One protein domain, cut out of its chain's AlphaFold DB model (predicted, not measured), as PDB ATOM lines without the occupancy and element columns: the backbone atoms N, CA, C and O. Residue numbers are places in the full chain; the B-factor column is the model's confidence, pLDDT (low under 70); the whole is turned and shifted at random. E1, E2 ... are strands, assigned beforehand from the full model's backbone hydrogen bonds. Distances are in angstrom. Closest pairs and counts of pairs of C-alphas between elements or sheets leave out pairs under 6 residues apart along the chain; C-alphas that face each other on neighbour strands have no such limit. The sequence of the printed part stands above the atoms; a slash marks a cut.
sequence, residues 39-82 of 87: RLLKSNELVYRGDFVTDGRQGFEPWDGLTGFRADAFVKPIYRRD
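Overview. This is residues 39 to 82 of the 87 residues of an uncharacterized protein of Verrucomicrobia bacterium (UniProt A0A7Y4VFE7). Little regular structure: a small antiparallel sheet, E2 - E1 - E3, has the hairpin turn between E1 and E2 at one end of the model and two long unnamed loops, residues 39 to 51 and 63 to 77, towards the other. Residues 39 to 40 pair antiparallel with residues 79 to 80 of E3. The printed part has 44 residues, with no named helix and three strands in the order E1, E2, E3, all strand by class, under half of the residues. It is compact, radius of gyration of the C-alphas 9.4 A, spanning 25 by 21 by 16 A.

Along the chain. E1 is residues 52 to 54, from C-alpha 52 at (42.555, 30.568, 28.245); E2 is residues 60 to 62. E3, residues 78 to 81, is 10.5 A long and ends at (36.809, 33.283, 23.037).

Arrangement. E1, the inner strand, forms a hairpin with E2; N 53 and O 61 are 2.8 A apart. E1 and E3 are antiparallel, with N 79 and O 52 2.7 A apart.

Size, cuts and confidence. The printed part has no cut. The link E2 to E3 is long. Residues 56 to 58 have pLDDT under 70.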
ATOM      1  N   ARG A  39      33.961  29.896  25.397       90.81
ATOM      2  CA  ARG A  39      33.517  28.508  25.304       90.81
ATOM      3  C   ARG A  39      34.620  27.562  25.733       90.81
ATOM      4  O   ARG A  39      35.794  27.797  25.464       90.81
ATOM      5  N   LEU A  40      34.231  26.459  26.355       91.50
ATOM      6  CA  LEU A  40      35.136  25.349  26.630       91.50
ATOM      7  C   LEU A  40      35.549  24.675  25.308       91.50
ATOM      8  O   LEU A  40      34.710  24.473  24.422       91.50
ATOM      9  N   LEU A  41      36.828  24.329  25.170       93.06
ATOM     10  CA  LEU A  41      37.308  23.498  24.067       93.06
ATOM     11  C   LEU A  41      36.789  22.069  24.218       93.06
ATOM     12  O   LEU A  41      36.799  21.488  25.304       93.06
ATOM     13  N   LYS A  42      36.352  21.476  23.108       94.31
ATOM     14  CA  LYS A  42      36.016  20.052  23.058       94.31
ATOM     15  C   LYS A  42      37.294  19.230  23.197       94.31
ATOM     16  O   LYS A  42      38.356  19.646  22.745       94.31
ATOM     17  N   SER A  43      37.172  18.020  23.735       92.12
ATOM     18  CA  SER A  43      38.293  17.106  23.989       92.12
ATOM     19  C   SER A  43      39.241  16.920  22.801       92.12
ATOM     20  O   SER A  43      40.444  16.836  22.993       92.12
ATOM     21  N   ASN A  44      38.722  16.893  21.572       93.38
ATOM     22  CA  ASN A  44      39.508  16.694  20.353       93.38
ATOM     23  C   ASN A  44      40.076  17.982  19.734       93.38
ATOM     24  O   ASN A  44      40.852  17.890  18.782       93.38
ATOM     25  N   GLU A  45      39.676  19.159  20.214       95.19
ATOM     26  CA  GLU A  45      40.195  20.428  19.716       95.19
ATOM     27  C   GLU A  45      41.623  20.650  20.213       95.19
ATOM     28  O   GLU A  45      41.982  20.271  21.330       95.19
ATOM     29  N   LEU A  46      42.438  21.276  19.364       96.06
ATOM     30  CA  LEU A  46      43.812  21.621  19.697       96.06
ATOM     31  C   LEU A  46      43.882  22.951  20.444       96.06
ATOM     32  O   LEU A  46      43.156  23.905  20.129       96.06
ATOM     33  N   VAL A  47      44.801  22.988  21.400       93.31
ATOM     34  CA  VAL A  47      45.141  24.156  22.207       93.31
ATOM     35  C   VAL A  47      46.158  25.026  21.471       93.31
ATOM     36  O   VAL A  47      47.165  24.525  20.956       93.31
ATOM     37  N   TYR A  48      45.914  26.334  21.451       93.25
ATOM     38  CA  TYR A  48      46.762  27.343  20.819       93.25
ATOM     39  C   TYR A  48      47.054  28.517  21.759       93.25
ATOM     40  O   TYR A  48      46.386  28.726  22.771       93.25
ATOM     41  N   ARG A  49      48.054  29.325  21.388       90.06
ATOM     42  CA  ARG A  49      48.291  30.620  22.037       90.06
ATOM     43  C   ARG A  49      47.069  31.515  21.833       90.06
ATOM     44  O   ARG A  49      46.557  31.607  20.718       90.06
ATOM     45  N   GLY A  50      46.621  32.165  22.903       88.00
ATOM     46  CA  GLY A  50      45.384  32.954  22.912       88.00
ATOM     47  C   GLY A  50      44.135  32.174  23.332       88.00
ATOM     48  O   GLY A  50      43.057  32.763  23.394       88.00
ATOM     49  N   ASP A  51      44.269  30.883  23.647       93.12
ATOM     50  CA  ASP A  51      43.305  30.189  24.502       93.12
ATOM     51  C   ASP A  51      43.495  30.607  25.967       93.12
ATOM     52  O   ASP A  51      44.405  31.370  26.292       93.12
ATOM     53  N   PHE A  52      42.612  30.149  26.851       92.50
ATOM     54  CA  PHE A  52      42.555  30.568  28.245       92.50
ATOM     55  C   PHE A  52      42.360  29.378  29.182       92.50
ATOM     56  O   PHE A  52      41.691  28.412  28.832       92.50
ATOM     57  N   VAL A  53      42.879  29.458  30.399       90.69
ATOM     58  CA  VAL A  53      42.663  28.480  31.474       90.69
ATOM     59  C   VAL A  53      41.979  29.157  32.660       90.69
ATOM     60  O   VAL A  53      42.078  30.373  32.819       90.69
ATOM     61  N   THR A  54      41.266  28.399  33.496       86.62
ATOM     62  CA  THR A  54      40.730  28.958  34.748       86.62
ATOM     63  C   THR A  54      41.823  29.029  35.814       86.62
ATOM     64  O   THR A  54      42.567  28.066  36.038       86.62
ATOM     65  N   ASP A  55      41.877  30.155  36.521       79.88
ATOM     66  CA  ASP A  55      42.746  30.344  37.694       79.88
ATOM     67  C   ASP A  55      42.099  29.797  38.993       79.88
ATOM     68  O   ASP A  55      42.536  30.027  40.114       79.88
ATOM     69  N   GLY A  56      40.982  29.066  38.896       67.88
ATOM     70  CA  GLY A  56      40.279  28.499  40.060       67.88
ATOM     71  C   GLY A  56      39.616  29.526  40.999       67.88
ATOM     72  O   GLY A  56      38.708  29.159  41.737       67.88
ATOM     73  N   ARG A  57      39.994  30.810  40.935       68.00
ATOM     74  CA  ARG A  57      39.433  31.917  41.729       68.00
ATOM     75  C   ARG A  57      38.303  32.694  41.047       68.00
ATOM     76  O   ARG A  57      37.774  33.595  41.680       68.00
ATOM     77  N   GLN A  58      37.908  32.301  39.827       65.44
ATOM     78  CA  GLN A  58      36.927  32.932  38.902       65.44
ATOM     79  C   GLN A  58      37.537  33.721  37.721       65.44
ATOM     80  O   GLN A  58      36.795  34.246  36.895       65.44
ATOM     81  N   GLY A  59      38.867  33.773  37.585       81.50
ATOM     82  CA  GLY A  59      39.547  34.420  36.455       81.50
ATOM     83  C   GLY A  59      39.864  33.486  35.278       81.50
ATOM     84  O   GLY A  59      40.000  32.272  35.457       81.50
ATOM     85  N   PHE A  60      40.017  34.077  34.087       87.62
ATOM     86  CA  PHE A  60      40.607  33.438  32.906       87.62
ATOM     87  C   PHE A  60      42.004  33.995  32.674       87.62
ATOM     88  O   PHE A  60      42.161  35.201  32.484       87.62
ATOM     89  N   GLU A  61      42.990  33.113  32.622       90.00
ATOM     90  CA  GLU A  61      44.367  33.463  32.290       90.00
ATOM     91  C   GLU A  61      44.694  33.012  30.869       90.00
ATOM     92  O   GLU A  61      44.257  31.928  30.471       90.00
ATOM     93  N   PRO A  62      45.435  33.812  30.083       90.94
ATOM     94  CA  PRO A  62      45.942  33.375  28.790       90.94
ATOM     95  C   PRO A  62      46.766  32.088  28.903       90.94
ATOM     96  O   PRO A  62      47.533  31.887  29.842       90.94
ATOM     97  N   TRP A  63      46.612  31.205  27.924       91.31
ATOM     98  CA  TRP A  63      47.394  29.985  27.821       91.31
ATOM     99  C   TRP A  63      48.788  30.278  27.256       91.31
ATOM    100  O   TRP A  63      48.940  30.515  26.053       91.31
ATOM    101  N   ASP A  64      49.795  30.165  28.122       87.81
ATOM    102  CA  ASP A  64      51.218  30.287  27.769       87.81
ATOM    103  C   ASP A  64      51.954  28.933  27.702       87.81
ATOM    104  O   ASP A  64      53.171  28.872  27.525       87.81
ATOM    105  N   GLY A  65      51.222  27.822  27.835       87.06
ATOM    106  CA  GLY A  65      51.784  26.473  27.821       87.06
ATOM    107  C   GLY A  65      51.996  25.883  26.420       87.06
ATOM    108  O   GLY A  65      51.926  26.555  25.388       87.06
ATOM    109  N   LEU A  66      52.237  24.569  26.384       86.94
ATOM    110  CA  LEU A  66      52.417  23.813  25.143       86.94
ATOM    111  C   LEU A  66      51.180  23.900  24.239       86.94
ATOM    112  O   LEU A  66      50.045  23.807  24.704       86.94
ATOM    113  N   THR A  67      51.403  24.039  22.934       91.38
ATOM    114  CA  THR A  67      50.349  24.099  21.913       91.38
ATOM    115  C   THR A  67      50.352  22.852  21.032       91.38
ATOM    116  O   THR A  67      51.294  22.064  21.053       91.38
ATOM    117  N   GLY A  68      49.278  22.647  20.267       91.88
ATOM    118  CA  GLY A  68      49.145  21.501  19.358       91.88
ATOM    119  C   GLY A  68      48.730  20.194  20.042       91.88
ATOM    120  O   GLY A  68      48.587  19.170  19.377       91.88
ATOM    121  N   PHE A  69      48.482  20.231  21.352       93.62
ATOM    122  CA  PHE A  69      47.900  19.128  22.109       93.62
ATOM    123  C   PHE A  69      46.381  19.252  22.152       93.62
ATOM    124  O   PHE A  69      45.825  20.350  22.082       93.62
ATOM    125  N   ARG A  70      45.715  18.106  22.277       94.69
ATOM    126  CA  ARG A  70      44.271  18.037  22.486       94.69
ATOM    127  C   ARG A  70      43.899  18.591  23.859       94.69
ATOM    128  O   ARG A  70      44.648  18.408  24.816       94.69
ATOM    129  N   ALA A  71      42.741  19.234  23.962       92.94
ATOM    130  CA  ALA A  71      42.264  19.811  25.218       92.94
ATOM    131  C   ALA A  71      42.103  18.762  26.335       92.94
ATOM    132  O   ALA A  71      42.307  19.081  27.502       92.94
ATOM    133  N   ASP A  72      41.796  17.508  25.991       93.50
ATOM    134  CA  ASP A  72      41.687  16.405  26.956       93.50
ATOM    135  C   ASP A  72      43.026  15.887  27.503       93.50
ATOM    136  O   ASP A  72      43.036  15.120  28.466       93.50
ATOM    137  N   ALA A  73      44.156  16.323  26.940       93.50
ATOM    138  CA  ALA A  73      45.476  16.029  27.485       93.50
ATOM    139  C   ALA A  73      45.781  16.842  28.757       93.50
ATOM    140  O   ALA A  73      46.742  16.536  29.466       93.50
ATOM    141  N   PHE A  74      44.984  17.874  29.052       88.88
ATOM    142  CA  PHE A  74      45.196  18.780  30.174       88.88
ATOM    143  C   PHE A  74      44.212  18.511  31.312       88.88
ATOM    144  O   PHE A  74      43.031  18.248  31.102       88.88
ATOM    145  N   VAL A  75      44.707  18.619  32.549       88.31
ATOM    146  CA  VAL A  75      43.881  18.465  33.760       88.31
ATOM    147  C   VAL A  75      42.946  19.660  33.944       88.31
ATOM    148  O   VAL A  75      41.810  19.503  34.387       88.31
ATOM    149  N   LYS A  76      43.424  20.866  33.619       88.44
ATOM    150  CA  LYS A  76      42.621  22.083  33.702       88.44
ATOM    151  C   LYS A  76      41.824  22.277  32.405       88.44
ATOM    152  O   LYS A  76      42.400  22.119  31.329       88.44
ATOM    153  N   PRO A  77      40.541  22.663  32.487       89.88
ATOM    154  CA  PRO A  77      39.751  22.984  31.308       89.88
ATOM    155  C   PRO A  77      40.316  24.216  30.590       89.88
ATOM    156  O   PRO A  77      40.711  25.191  31.234       89.88
ATOM    157  N   ILE A  78      40.330  24.163  29.257       92.06
ATOM    158  CA  ILE A  78      40.856  25.226  28.396       92.06
ATOM    159  C   ILE A  78      39.718  25.811  27.566       92.06
ATOM    160  O   ILE A  78      38.869  25.096  27.032       92.06
ATOM    161  N   TYR A  79      39.707  27.128  27.459       93.12
ATOM    162  CA  TYR A  79      38.639  27.926  26.898       93.12
ATOM    163  C   TYR A  79      39.144  28.752  25.729       93.12
ATOM    164  O   TYR A  79      40.295  29.177  25.688       93.12
ATOM    165  N   ARG A  80      38.248  29.037  24.795       93.06
ATOM    166  CA  ARG A  80      38.492  29.925  23.665       93.06
ATOM    167  C   ARG A  80      37.433  31.009  23.656       93.06
ATOM    168  O   ARG A  80      36.286  30.749  24.014       93.06
ATOM    169  N   ARG A  81      37.800  32.222  23.237       90.00
ATOM    170  CA  ARG A  81      36.809  33.283  23.037       90.00
ATOM    171  C   ARG A  81      35.833  32.902  21.924       90.00
ATOM    172  O   ARG A  81      36.253  32.426  20.868       90.00
ATOM    173  N   ASP A  82      34.551  33.130  22.159       85.81
ATOM    174  CA  ASP A  82      33.530  33.019  21.129       85.81
ATOM    175  C   ASP A  82      33.718  34.134  20.104       85.81
ATOM    176  O   ASP A  82      33.888  35.306  20.446       85.81
TER     177      ASP A  82